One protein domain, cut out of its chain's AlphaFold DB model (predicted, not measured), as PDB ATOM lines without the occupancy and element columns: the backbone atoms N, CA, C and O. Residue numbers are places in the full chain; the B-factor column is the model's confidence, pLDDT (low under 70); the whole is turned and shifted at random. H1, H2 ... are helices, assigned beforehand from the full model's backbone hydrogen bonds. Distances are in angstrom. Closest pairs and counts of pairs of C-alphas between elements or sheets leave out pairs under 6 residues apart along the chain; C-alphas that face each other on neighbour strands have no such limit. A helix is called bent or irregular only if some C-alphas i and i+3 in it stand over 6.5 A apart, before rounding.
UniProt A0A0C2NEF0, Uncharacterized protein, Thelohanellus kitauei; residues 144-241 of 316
ATOM      1  N   PRO A 144      90.289  59.183  53.213       91.75
ATOM      2  CA  PRO A 144      89.804  60.423  53.824       91.75
ATOM      3  C   PRO A 144      88.501  60.237  54.614       91.75
ATOM      4  O   PRO A 144      88.357  60.828  55.682       91.75
ATOM      5  N   ASN A 145      87.598  59.352  54.174       93.12
ATOM      6  CA  ASN A 145      86.360  59.058  54.908       93.12
ATOM      7  C   ASN A 145      86.668  58.444  56.283       93.12
ATOM      8  O   ASN A 145      85.993  58.728  57.272       93.12
ATOM      9  N   PHE A 146      87.720  57.625  56.362       93.25
ATOM     10  CA  PHE A 146      88.180  57.068  57.632       93.25
ATOM     11  C   PHE A 146      88.789  58.148  58.534       93.25
ATOM     12  O   PHE A 146      88.553  58.141  59.740       93.25
ATOM     13  N   CYS A 147      89.517  59.114  57.963       93.31
ATOM     14  CA  CYS A 147      90.016  60.274  58.704       93.31
ATOM     15  C   CYS A 147      88.874  61.063  59.362       93.31
ATOM     16  O   CYS A 147      88.936  61.367  60.555       93.31
ATOM     17  N   GLU A 148      87.800  61.345  58.622       91.38
ATOM     18  CA  GLU A 148      86.625  62.042  59.155       91.38
ATOM     19  C   GLU A 148      85.909  61.239  60.245       91.38
ATOM     20  O   GLU A 148      85.545  61.796  61.284       91.38
ATOM     21  N   LEU A 149      85.744  59.927  60.044       92.12
ATOM     22  CA  LEU A 149      85.140  59.039  61.035       92.12
ATOM     23  C   LEU A 149      85.951  59.029  62.337       92.12
ATOM     24  O   LEU A 149      85.394  59.265  63.407       92.12
ATOM     25  N   ILE A 150      87.270  58.829  62.248       91.00
ATOM     26  CA  ILE A 150      88.160  58.860  63.414       91.00
ATOM     27  C   ILE A 150      88.106  60.230  64.096       91.00
ATOM     28  O   ILE A 150      88.054  60.291  65.322       91.00
ATOM     29  N   SER A 151      88.064  61.325  63.334       89.31
ATOM     30  CA  SER A 151      87.943  62.680  63.889       89.31
ATOM     31  C   SER A 151      86.700  62.823  64.771       89.31
ATOM     32  O   SER A 151      86.793  63.329  65.890       89.31
ATOM     33  N   LYS A 152      85.551  62.327  64.293       88.06
ATOM     34  CA  LYS A 152      84.291  62.329  65.046       88.06
ATOM     35  C   LYS A 152      84.370  61.425  66.274       88.06
ATOM     36  O   LYS A 152      84.064  61.884  67.372       88.06
ATOM     37  N   MET A 153      84.839  60.186  66.117       89.50
ATOM     38  CA  MET A 153      84.960  59.235  67.229       89.50
ATOM     39  C   MET A 153      85.858  59.780  68.341       89.50
ATOM     40  O   MET A 153      85.478  59.771  69.511       89.50
ATOM     41  N   LEU A 154      87.037  60.311  67.996       86.50
ATOM     42  CA  LEU A 154      87.986  60.788  68.999       86.50
ATOM     43  C   LEU A 154      87.419  61.904  69.880       86.50
ATOM     44  O   LEU A 154      87.818  61.997  71.040       86.50
ATOM     45  N   ILE A 155      86.508  62.723  69.355       80.19
ATOM     46  CA  ILE A 155      85.975  63.900  70.056       80.19
ATOM     47  C   ILE A 155      84.641  63.625  70.720       80.19
ATOM     48  O   ILE A 155      84.437  64.052  71.854       80.19
ATOM     49  N   CYS A 156      83.748  62.924  70.032       82.56
ATOM     50  CA  CYS A 156      82.397  62.696  70.522       82.56
ATOM     51  C   CYS A 156      82.303  61.455  71.414       82.56
ATOM     52  O   CYS A 156      81.496  61.435  72.337       82.56
ATOM     53  N   GLU A 157      83.111  60.425  71.151       87.00
ATOM     54  CA  GLU A 157      82.914  59.097  71.749       87.00
ATOM     55  C   GLU A 157      84.029  58.694  72.715       87.00
ATOM     56  O   GLU A 157      83.820  57.850  73.585       87.00
ATOM     57  N   THR A 158      85.223  59.283  72.592       88.31
ATOM     58  CA  THR A 158      86.375  58.882  73.409       88.31
ATOM     59  C   THR A 158      86.854  59.973  74.353       88.31
ATOM     60  O   THR A 158      86.831  61.161  74.053       88.31
ATOM     61  N   THR A 159      87.448  59.552  75.468       86.94
ATOM     62  CA  THR A 159      88.242  60.427  76.341       86.94
ATOM     63  C   THR A 159      89.711  60.478  75.911       86.94
ATOM     64  O   THR A 159      90.580  60.776  76.741       86.94
ATOM     65  N   LEU A 160      90.040  60.106  74.662       83.56
ATOM     66  CA  LEU A 160      91.431  60.004  74.222       83.56
ATOM     67  C   LEU A 160      92.093  61.375  74.231       83.56
ATOM     68  O   LEU A 160      93.185  61.489  74.777       83.56
ATOM     69  N   TYR A 161      91.429  62.413  73.713       82.94
ATOM     70  CA  TYR A 161      91.961  63.774  73.761       82.94
ATOM     71  C   TYR A 161      92.162  64.256  75.203       82.94
ATOM     72  O   TYR A 161      93.247  64.723  75.543       82.94
ATOM     73  N   ASP A 162      91.191  64.040  76.095       83.44
ATOM     74  CA  ASP A 162      91.342  64.406  77.510       83.44
ATOM     75  C   ASP A 162      92.513  63.670  78.179       83.44
ATOM     76  O   ASP A 162      93.333  64.270  78.876       83.44
ATOM     77  N   THR A 163      92.645  62.366  77.927       83.44
ATOM     78  CA  THR A 163      93.762  61.554  78.432       83.44
ATOM     79  C   THR A 163      95.091  62.017  77.840       83.44
ATOM     80  O   THR A 163      96.102  62.086  78.534       83.44
ATOM     81  N   PHE A 164      95.095  62.372  76.563       79.62
ATOM     82  CA  PHE A 164      96.272  62.819  75.849       79.62
ATOM     83  C   PHE A 164      96.789  64.163  76.362       79.62
ATOM     84  O   PHE A 164      98.000  64.302  76.560       79.62
ATOM     85  N   PHE A 165      95.895  65.121  76.619       73.56
ATOM     86  CA  PHE A 165      96.259  66.469  77.054       73.56
ATOM     87  C   PHE A 165      96.458  66.593  78.553       73.56
ATOM     88  O   PHE A 165      97.442  67.191  78.984       73.56
ATOM     89  N   PHE A 166      95.556  66.020  79.345       75.62
ATOM     90  CA  PHE A 166      95.498  66.295  80.778       75.62
ATOM     91  C   PHE A 166      96.078  65.178  81.642       75.62
ATOM     92  O   PHE A 166      96.398  65.426  82.803       75.62
ATOM     93  N   ARG A 167      96.273  63.965  81.108       77.25
ATOM     94  CA  ARG A 167      96.930  62.876  81.850       77.25
ATOM     95  C   ARG A 167      98.393  62.722  81.450       77.25
ATOM     96  O   ARG A 167      98.825  63.089  80.356       77.25
ATOM     97  N   THR A 168      99.191  62.174  82.359       71.81
ATOM     98  CA  THR A 168     100.609  61.877  82.135       71.81
ATOM     99  C   THR A 168     100.758  60.628  81.267       71.81
ATOM    100  O   THR A 168     100.957  59.526  81.772       71.81
ATOM    101  N   LEU A 169     100.644  60.790  79.947       74.12
ATOM    102  CA  LEU A 169     101.045  59.756  78.995       74.12
ATOM    103  C   LEU A 169     102.566  59.729  78.824       74.12
ATOM    104  O   LEU A 169     103.231  60.768  78.879       74.12
ATOM    105  N   PHE A 170     103.103  58.542  78.532       83.31
ATOM    106  CA  PHE A 170     104.487  58.400  78.086       83.31
ATOM    107  C   PHE A 170     104.719  59.274  76.857       83.31
ATOM    108  O   PHE A 170     103.975  59.201  75.875       83.31
ATOM    109  N   ILE A 171     105.774  60.086  76.898       84.44
ATOM    110  CA  ILE A 171     106.027  61.087  75.865       84.44
ATOM    111  C   ILE A 171     106.187  60.467  74.466       84.44
ATOM    112  O   ILE A 171     105.789  61.094  73.491       84.44
ATOM    113  N   GLY A 172     106.699  59.236  74.347       85.81
ATOM    114  CA  GLY A 172     106.794  58.532  73.067       85.81
ATOM    115  C   GLY A 172     105.437  58.215  72.464       85.81
ATOM    116  O   GLY A 172     105.217  58.508  71.293       85.81
ATOM    117  N   ILE A 173     104.515  57.677  73.271       88.38
ATOM    118  CA  ILE A 173     103.132  57.420  72.845       88.38
ATOM    119  C   ILE A 173     102.469  58.743  72.474       88.38
ATOM    120  O   ILE A 173     101.857  58.845  71.416       88.38
ATOM    121  N   ARG A 174     102.650  59.776  73.307       87.25
ATOM    122  CA  ARG A 174     102.123  61.115  73.038       87.25
ATOM    123  C   ARG A 174     102.624  61.641  71.689       87.25
ATOM    124  O   ARG A 174     101.813  61.972  70.842       87.25
ATOM    125  N   LYS A 175     103.935  61.646  71.441       86.25
ATOM    126  CA  LYS A 175     104.503  62.087  70.157       86.25
ATOM    127  C   LYS A 175     103.980  61.269  68.975       86.25
ATOM    128  O   LYS A 175     103.736  61.835  67.918       86.25
ATOM    129  N   HIS A 176     103.796  59.958  69.143       89.69
ATOM    130  CA  HIS A 176     103.235  59.122  68.081       89.69
ATOM    131  C   HIS A 176     101.785  59.509  67.787       89.69
ATOM    132  O   HIS A 176     101.472  59.773  66.636       89.69
ATOM    133  N   ILE A 177     100.914  59.604  68.793       90.12
ATOM    134  CA  ILE A 177      99.513  60.008  68.588       90.12
ATOM    135  C   ILE A 177      99.438  61.428  68.002       90.12
ATOM    136  O   ILE A 177      98.677  61.664  67.068       90.12
ATOM    137  N   GLU A 178     100.257  62.355  68.499       88.12
ATOM    138  CA  GLU A 178     100.356  63.731  68.000       88.12
ATOM    139  C   GLU A 178     100.677  63.774  66.506       88.12
ATOM    140  O   GLU A 178      99.942  64.366  65.721       88.12
ATOM    141  N   PHE A 179     101.762  63.107  66.116       89.06
ATOM    142  CA  PHE A 179     102.296  63.177  64.763       89.06
ATOM    143  C   PHE A 179     101.497  62.334  63.765       89.06
ATOM    144  O   PHE A 179     101.275  62.753  62.634       89.06
ATOM    145  N   TYR A 180     101.067  61.140  64.167       91.69
ATOM    146  CA  TYR A 180     100.457  60.169  63.261       91.69
ATOM    147  C   TYR A 180      98.926  60.253  63.239       91.69
ATOM    148  O   TYR A 180      98.324  59.963  62.213       91.69
ATOM    149  N   ILE A 181      98.271  60.670  64.324       91.38
ATOM    150  CA  ILE A 181      96.802  60.726  64.376       91.38
ATOM    151  C   ILE A 181      96.325  62.177  64.355       91.38
ATOM    152  O   ILE A 181      95.647  62.585  63.414       91.38
ATOM    153  N   ILE A 182      96.712  62.980  65.352       89.06
ATOM    154  CA  ILE A 182      96.190  64.347  65.513       89.06
ATOM    155  C   ILE A 182      96.566  65.217  64.310       89.06
ATOM    156  O   ILE A 182      95.692  65.861  63.733       89.06
ATOM    157  N   ALA A 183      97.827  65.185  63.877       88.88
ATOM    158  CA  ALA A 183      98.270  65.979  62.735       88.88
ATOM    159  C   ALA A 183      97.576  65.589  61.415       88.88
ATOM    160  O   ALA A 183      97.426  66.441  60.547       88.88
ATOM    161  N   GLN A 184      97.140  64.332  61.245       90.69
ATOM    162  CA  GLN A 184      96.389  63.917  60.051       90.69
ATOM    163  C   GLN A 184      94.941  64.393  60.104       90.69
ATOM    164  O   GLN A 184      94.442  64.958  59.135       90.69
ATOM    165  N   ILE A 185      94.295  64.239  61.258       89.94
ATOM    166  CA  ILE A 185      92.933  64.724  61.505       89.94
ATOM    167  C   ILE A 185      92.834  66.223  61.219       89.94
ATOM    168  O   ILE A 185      91.936  66.669  60.507       89.94
ATOM    169  N   GLN A 186      93.816  66.995  61.685       88.06
ATOM    170  CA  GLN A 186      93.890  68.442  61.484       88.06
ATOM    171  C   GLN A 186      94.102  68.881  60.025       88.06
ATOM    172  O   GLN A 186      94.006  70.073  59.741       88.06
ATOM    173  N   LYS A 187      94.370  67.966  59.084       87.31
ATOM    174  CA  LYS A 187      94.384  68.301  57.649       87.31
ATOM    175  C   LYS A 187      92.980  68.408  57.062       87.31
ATOM    176  O   LYS A 187      92.806  69.067  56.042       87.31
ATOM    177  N   THR A 188      91.989  67.780  57.691       88.88
ATOM    178  CA  THR A 188      90.592  67.837  57.247       88.88
ATOM    179  C   THR A 188      89.874  69.029  57.869       88.88
ATOM    180  O   THR A 188      90.211  69.489  58.961       88.88
ATOM    181  N   GLU A 189      88.860  69.553  57.186       89.00
ATOM    182  CA  GLU A 189      88.037  70.632  57.732       89.00
ATOM    183  C   GLU A 189      87.276  70.180  58.986       89.00
ATOM    184  O   GLU A 189      87.394  70.817  60.034       89.00
ATOM    185  N   ILE A 190      86.605  69.024  58.920       90.06
ATOM    186  CA  ILE A 190      85.889  68.426  60.055       90.06
ATOM    187  C   ILE A 190      86.826  68.229  61.246       90.06
ATOM    188  O   ILE A 190      86.481  68.600  62.368       90.06
ATOM    189  N   GLY A 191      88.020  67.681  61.025       89.12
ATOM    190  CA  GLY A 191      88.994  67.465  62.087       89.12
ATOM    191  C   GLY A 191      89.454  68.761  62.748       89.12
ATOM    192  O   GLY A 191      89.547  68.813  63.974       89.12
ATOM    193  N   ARG A 192      89.661  69.837  61.973       89.38
ATOM    194  CA  ARG A 192      89.993  71.161  62.525       89.38
ATOM    195  C   ARG A 192      88.861  71.744  63.365       89.38
ATOM    196  O   ARG A 192      89.129  72.179  64.482       89.38
ATOM    197  N   TYR A 193      87.618  71.715  62.879       90.00
ATOM    198  CA  TYR A 193      86.465  72.191  63.657       90.00
ATOM    199  C   TYR A 193      86.266  71.381  64.927       90.00
ATOM    200  O   TYR A 193      86.072  71.936  66.005       90.00
ATOM    201  N   SER A 194      86.359  70.060  64.814       87.75
ATOM    202  CA  SER A 194      86.167  69.177  65.954       87.75
ATOM    203  C   SER A 194      87.241  69.455  67.010       87.75
ATOM    204  O   SER A 194      86.953  69.589  68.199       87.75
ATOM    205  N   PHE A 195      88.490  69.608  66.587       86.31
ATOM    206  CA  PHE A 195      89.577  69.942  67.489       86.31
ATOM    207  C   PHE A 195      89.418  71.339  68.122       86.31
ATOM    208  O   PHE A 195      89.640  71.498  69.322       86.31
ATOM    209  N   ALA A 196      88.949  72.332  67.363       88.44
ATOM    210  CA  ALA A 196      88.595  73.655  67.881       88.44
ATOM    211  C   ALA A 196      87.486  73.582  68.952       88.44
ATOM    212  O   ALA A 196      87.611  74.196  70.016       88.44
ATOM    213  N   MET A 197      86.446  72.769  68.725       88.81
ATOM    214  CA  MET A 197      85.404  72.479  69.721       88.81
ATOM    215  C   MET A 197      85.986  71.864  70.992       88.81
ATOM    216  O   MET A 197      85.677  72.313  72.100       88.81
ATOM    217  N   PHE A 198      86.860  70.864  70.846       87.50
ATOM    218  CA  PHE A 198      87.531  70.236  71.979       87.50
ATOM    219  C   PHE A 198      88.287  71.284  72.813       87.50
ATOM    220  O   PHE A 198      88.071  71.378  74.025       87.50
ATOM    221  N   VAL A 199      89.091  72.134  72.168       84.56
ATOM    222  CA  VAL A 199      89.857  73.200  72.833       84.56
ATOM    223  C   VAL A 199      88.943  74.166  73.577       84.56
ATOM    224  O   VAL A 199      89.160  74.416  74.761       84.56
ATOM    225  N   LEU A 200      87.880  74.657  72.932       87.38
ATOM    226  CA  LEU A 200      86.891  75.533  73.566       87.38
ATOM    227  C   LEU A 200      86.249  74.898  74.795       87.38
ATOM    228  O   LEU A 200      86.034  75.579  75.802       87.38
ATOM    229  N   SER A 201      85.894  73.617  74.712       88.88
ATOM    230  CA  SER A 201      85.229  72.901  75.803       88.88
ATOM    231  C   SER A 201      86.150  72.678  77.007       88.88
ATOM    232  O   SER A 201      85.679  72.556  78.138       88.88
ATOM    233  N   ARG A 202      87.471  72.654  76.779       85.75
ATOM    234  CA  ARG A 202      88.498  72.396  77.796       85.75
ATOM    235  C   ARG A 202      89.367  73.604  78.116       85.75
ATOM    236  O   ARG A 202      90.315  73.477  78.887       85.75
ATOM    237  N   LEU A 203      89.025  74.781  77.595       83.31
ATOM    238  CA  LEU A 203      89.816  76.000  77.747       83.31
ATOM    239  C   LEU A 203      90.113  76.308  79.221       83.31
ATOM    240  O   LEU A 203      91.259  76.540  79.595       83.31
ATOM    241  N   ARG A 204      89.099  76.180  80.085       81.12
ATOM    242  CA  ARG A 204      89.267  76.341  81.532       81.12
ATOM    243  C   ARG A 204      90.303  75.376  82.110       81.12
ATOM    244  O   ARG A 204      91.091  75.815  82.928       81.12
ATOM    245  N   LEU A 205      90.349  74.110  81.679       79.94
ATOM    246  CA  LEU A 205      91.332  73.131  82.165       79.94
ATOM    247  C   LEU A 205      92.753  73.444  81.693       79.94
ATOM    248  O   LEU A 205      93.701  73.292  82.468       79.94
ATOM    249  N   PHE A 206      92.913  73.915  80.452       74.38
ATOM    250  CA  PHE A 206      94.214  74.356  79.938       74.38
ATOM    251  C   PHE A 206      94.813  75.489  80.768       74.38
ATOM    252  O   PHE A 206      96.032  75.570  80.900       74.38
ATOM    253  N   TYR A 207      93.959  76.317  81.365       70.44
ATOM    254  CA  TYR A 207      94.390  77.427  82.193       70.44
ATOM    255  C   TYR A 207      94.370  77.148  83.710       70.44
ATOM    256  O   TYR A 207      95.199  77.688  84.440       70.44
ATOM    257  N   SER A 208      93.456  76.301  84.202       68.62
ATOM    258  CA  SER A 208      93.295  75.973  85.628       68.62
ATOM    259  C   SER A 208      94.238  74.878  86.103       68.62
ATOM    260  O   SER A 208      94.552  74.811  87.294       68.62
ATOM    261  N   SER A 209      94.686  73.997  85.202       59.53
ATOM    262  CA  SER A 209      95.839  73.149  85.483       59.53
ATOM    263  C   SER A 209      97.009  74.096  85.696       59.53
ATOM    264  O   SER A 209      97.545  74.640  84.735       59.53
ATOM    265  N   LYS A 210      97.311  74.390  86.973       48.25
ATOM    266  CA  LYS A 210      98.372  75.308  87.404       48.25
ATOM    267  C   LYS A 210      99.523  75.168  86.414       48.25
ATOM    268  O   LYS A 210     100.154  74.112  86.389       48.25
ATOM    269  N   LEU A 211      99.759  76.199  85.597       51.50
ATOM    270  CA  LEU A 211     100.749  76.270  84.508       51.50
ATOM    271  C   LEU A 211     102.207  76.125  85.003       51.50
ATOM    272  O   LEU A 211     103.141  76.595  84.365       51.50
ATOM    273  N   LYS A 212     102.427  75.450  86.135       48.53
ATOM    274  CA  LYS A 212     103.719  75.076  86.704       48.53
ATOM    275  C   LYS A 212     104.533  74.154  85.782       48.53
ATOM    276  O   LYS A 212     105.695  73.914  86.072       48.53
ATOM    277  N   GLY A 213     103.979  73.671  84.664       53.44
ATOM    278  CA  GLY A 213     104.725  72.938  83.637       53.44
ATOM    279  C   GLY A 213     104.615  73.577  82.250       53.44
ATOM    280  O   GLY A 213     103.525  73.656  81.687       53.44
ATOM    281  N   ASN A 214     105.748  73.940  81.630       54.41
ATOM    282  CA  ASN A 214     105.815  74.544  80.283       54.41
ATOM    283  C   ASN A 214     105.186  73.707  79.140       54.41
ATOM    284  O   ASN A 214     105.025  74.211  78.027       54.41
ATOM    285  N   CYS A 215     104.816  72.442  79.372       55.69
ATOM    286  CA  CYS A 215     104.242  71.560  78.351       55.69
ATOM    287  C   CYS A 215     102.902  72.077  77.803       55.69
ATOM    288  O   CYS A 215     102.691  72.012  76.594       55.69
ATOM    289  N   THR A 216     102.035  72.613  78.669       56.66
ATOM    290  CA  THR A 216     100.726  73.162  78.274       56.66
ATOM    291  C   THR A 216     100.887  74.462  77.490       56.66
ATOM    292  O   THR A 216     100.171  74.693  76.524       56.66
ATOM    293  N   LYS A 217     101.894  75.277  77.834       61.16
ATOM    294  CA  LYS A 217     102.197  76.533  77.139       61.16
ATOM    295  C   LYS A 217     102.624  76.306  75.691       61.16
ATOM    296  O   LYS A 217     102.100  76.962  74.801       61.16
ATOM    297  N   ARG A 218     103.561  75.379  75.442       64.94
ATOM    298  CA  ARG A 218     103.958  75.037  74.063       64.94
ATOM    299  C   ARG A 218     102.756  74.528  73.269       64.94
ATOM    300  O   ARG A 218     102.611  74.891  72.113       64.94
ATOM    301  N   TYR A 219     101.874  73.775  73.921       62.16
ATOM    302  CA  TYR A 219     100.671  73.286  73.272       62.16
ATOM    303  C   TYR A 219      99.678  74.399  72.930       62.16
ATOM    304  O   TYR A 219      99.157  74.413  71.829       62.16
ATOM    305  N   LEU A 220      99.463  75.372  73.820       65.38
ATOM    306  CA  LEU A 220      98.669  76.566  73.507       65.38
ATOM    307  C   LEU A 220      99.270  77.359  72.338       65.38
ATOM    308  O   LEU A 220      98.526  77.834  71.494       65.38
ATOM    309  N   ILE A 221     100.597  77.437  72.233       67.62
ATOM    310  CA  ILE A 221     101.272  78.075  71.090       67.62
ATOM    311  C   ILE A 221     101.062  77.267  69.797       67.62
ATOM    312  O   ILE A 221     100.822  77.840  68.739       67.62
ATOM    313  N   GLU A 222     101.133  75.937  69.863       67.75
ATOM    314  CA  GLU A 222     100.844  75.058  68.722       67.75
ATOM    315  C   GLU A 222      99.371  75.188  68.301       67.75
ATOM    316  O   GLU A 222      99.086  75.383  67.119       67.75
ATOM    317  N   LEU A 223      98.453  75.205  69.270       64.06
ATOM    318  CA  LEU A 223      97.029  75.479  69.085       64.06
ATOM    319  C   LEU A 223      96.796  76.822  68.404       64.06
ATOM    320  O   LEU A 223      96.074  76.882  67.412       64.06
ATOM    321  N   GLU A 224      97.419  77.883  68.909       67.25
ATOM    322  CA  GLU A 224      97.369  79.217  68.322       67.25
ATOM    323  C   GLU A 224      97.869  79.181  66.883       67.25
ATOM    324  O   GLU A 224      97.173  79.653  65.991       67.25
ATOM    325  N   SER A 225      99.025  78.564  66.629       70.62
ATOM    326  CA  SER A 225      99.589  78.503  65.283       70.62
ATOM    327  C   SER A 225      98.642  77.820  64.295       70.62
ATOM    328  O   SER A 225      98.374  78.366  63.231       70.62
ATOM    329  N   GLN A 226      98.051  76.686  64.674       67.88
ATOM    330  CA  GLN A 226      97.176  75.900  63.804       67.88
ATOM    331  C   GLN A 226      95.808  76.556  63.608       67.88
ATOM    332  O   GLN A 226      95.238  76.509  62.518       67.88
ATOM    333  N   THR A 227      95.295  77.192  64.656       65.44
ATOM    334  CA  THR A 227      94.010  77.888  64.642       65.44
ATOM    335  C   THR A 227      94.078  79.163  63.810       65.44
ATOM    336  O   THR A 227      93.234  79.391  62.948       65.44
ATOM    337  N   ILE A 228      95.104  79.990  64.035       67.44
ATOM    338  CA  ILE A 228      95.287  81.273  63.342       67.44
ATOM    339  C   ILE A 228      95.560  81.053  61.853       67.44
ATOM    340  O   ILE A 228      95.198  81.895  61.032       67.44
ATOM    341  N   SER A 229      96.164  79.922  61.480       76.25
ATOM    342  CA  SER A 229      96.382  79.578  60.075       76.25
ATOM    343  C   SER A 229      95.088  79.392  59.273       76.25
ATOM    344  O   SER A 229      95.148  79.442  58.047       76.25
ATOM    345  N   SER A 230      93.926  79.197  59.913       85.31
ATOM    346  CA  SER A 230      92.644  79.022  59.224       85.31
ATOM    347  C   SER A 230      91.619  80.081  59.657       85.31
ATOM    348  O   SER A 230      91.064  79.984  60.752       85.31
ATOM    349  N   PRO A 231      91.307  81.068  58.790       87.25
ATOM    350  CA  PRO A 231      90.340  82.124  59.099       87.25
ATOM    351  C   PRO A 231      88.957  81.610  59.516       87.25
ATOM    352  O   PRO A 231      88.364  82.155  60.441       87.25
ATOM    353  N   SER A 232      88.462  80.548  58.873       89.94
ATOM    354  CA  SER A 232      87.154  79.953  59.179       89.94
ATOM    355  C   SER A 232      87.108  79.330  60.575       89.94
ATOM    356  O   SER A 232      86.165  79.564  61.325       89.94
ATOM    357  N   ILE A 233      88.160  78.610  60.970       89.00
ATOM    358  CA  ILE A 233      88.269  78.025  62.311       89.00
ATOM    359  C   ILE A 233      88.388  79.115  63.375       89.00
ATOM    360  O   ILE A 233      87.777  79.012  64.437       89.00
ATOM    361  N   PHE A 234      89.151  80.174  63.100       86.81
ATOM    362  CA  PHE A 234      89.245  81.304  64.015       86.81
ATOM    363  C   PHE A 234      87.891  81.999  64.205       86.81
ATOM    364  O   PHE A 234      87.485  82.224  65.346       86.81
ATOM    365  N   LEU A 235      87.178  82.292  63.112       89.81
ATOM    366  CA  LEU A 235      85.840  82.883  63.167       89.81
ATOM    367  C   LEU A 235      84.893  82.006  63.993       89.81
ATOM    368  O   LEU A 235      84.283  82.493  64.939       89.81
ATOM    369  N   TYR A 236      84.881  80.702  63.723       91.31
ATOM    370  CA  TYR A 236      84.099  79.737  64.486       91.31
ATOM    371  C   TYR A 236      84.406  79.776  65.984       91.31
ATOM    372  O   TYR A 236      83.494  79.788  66.807       91.31
ATOM    373  N   LEU A 237      85.680  79.830  66.375       89.19
ATOM    374  CA  LEU A 237      86.044  79.923  67.788       89.19
ATOM    375  C   LEU A 237      85.514  81.203  68.443       89.19
ATOM    376  O   LEU A 237      85.040  81.156  69.580       89.19
ATOM    377  N   VAL A 238      85.601  82.333  67.739       89.19
ATOM    378  CA  VAL A 238      85.080  83.624  68.206       89.19
ATOM    379  C   VAL A 238      83.564  83.559  68.375       89.19
ATOM    380  O   VAL A 238      83.072  83.882  69.456       89.19
ATOM    381  N   GLU A 239      82.845  83.076  67.360       92.62
ATOM    382  CA  GLU A 239      81.389  82.889  67.388       92.62
ATOM    383  C   GLU A 239      80.950  81.951  68.521       92.62
ATOM    384  O   GLU A 239      79.918  82.167  69.150       92.62
ATOM    385  N   ASN A 240      81.778  80.959  68.862       92.50
ATOM    386  CA  ASN A 240      81.532  80.012  69.953       92.50
ATOM    387  C   ASN A 240      82.116  80.468  71.307       92.50
ATOM    388  O   ASN A 240      82.363  79.658  72.211       92.50
ATOM    389  N   GLY A 241      82.327  81.776  71.472       90.44
ATOM    390  CA  GLY A 241      82.591  82.399  72.766       90.44
ATOM    391  C   GLY A 241      84.022  82.245  73.277       90.44
ATOM    392  O   GLY A 241      84.235  82.352  74.487       90.44
TER     393      GLY A 241
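This is residues 144 to 241 of the 316 residues of an uncharacterized protein of Thelohanellus kitauei (UniProt A0A0C2NEF0). The chain is wound in two loosely stacked turns with a last helix over the second: H4 and H5 make one turn, running out and back, H1, H2 and H3 make the other in the same manner, and H6 packs on H4. On one side of the domain the turns pack together, with the first half of the long helix H4 in the middle, H1 on one side of it and H6 on the other, while on the return side H3 and H5 stay apart. The printed part has 98 residues with six named helices, H1 to H6 in that order along the chain, and no named strand; the class is all helix. It is compact, with a radius of gyration of the C-alphas of 13.1 A, and spans 37 by 29 by 23 A.

The longest helix is H4, residues 189 to 208, 28.9 A from first to last C-alpha, starting with C-alpha 189 at (88.037, 70.632, 57.732). It has a kink of 54 degrees near residue 202, and it is irregular: C-alphas 201 and 204 are 7.8 A apart. After it comes H5, residues 214 to 228, 21.1 A long, and then H6, residues 231 to 239, 12.2 A long, which ends with C-alpha 239 at (81.389, 82.889, 67.388). Before H4 in the chain are H1, residues 144 to 157, 19.2 A long, H2, residues 160 to 166, 10.0 A long, and H3, residues 171 to 185, 19.8 A long. C-alpha 144, where H1 begins, is at (89.804, 60.423, 53.824).

H4 touches H1 with its residues 190 to 198 alone; the closest C-alphas, those of Ser 151 and Gly 191, are 5.2 A apart. These two helices run the same way at a shallow tilt of 28 degrees. H4 touches H6 with its residues 192 to 200 alone, closest at the C-alphas of Tyr 193 and Ile 233, 6.3 A apart, at a steep tilt of 46 degrees, the same way. H4 and H5 are close but not clearly touching, with the closest C-alphas, those of Phe 206 and Thr 216, 6.8 A apart; they run opposite ways at 36 degrees, only just a steep tilt. H5 and H6 touch only at the corner, and only just, with 3 pairs of C-alphas within 8 A; the closest are those of Thr 227 and Phe 234, 5.9 A apart. H1 touches H3 at a steep tilt of 59 degrees, opposite ways, closest at the C-alphas of Ser 151 and Ile 185, 5.9 A apart. H1 and H2 touch only at the corner, and only just, with 3 pairs of C-alphas within 8 A; the closest are those of Leu 154 and Leu 160, 6.3 A apart. H2 and H3 are close but not clearly touching, with the closest C-alphas, those of Phe 164 and Arg 174, 6.7 A apart. H2 and H4 are near each other, with 12 pairs of C-alphas within 10 A. Among the pairs that stay apart are H3 and H5, and H1 and H6. The helix packing is mostly crossed, helices meeting at steep tilts, but only just. Each O i to N i+4 pair is within hydrogen-bond range in H2, H5 and H6; the counts are 9 of 10 in H1, 8 of 11 in H3 and 14 of 16 in H4.

The two C-alphas farthest apart, those of Asn 145 and Lys 212, are 39.6 A from each other. The printed part has no cut, and its five links between helices are tight. Residues 167 to 172, of which 171 to 172 belong to H3, stand free. The mean pLDDT of the printed part is 81.1; it is under 70 at residues 208 to 224 and 226 to 228, and the mean of H5 is 64.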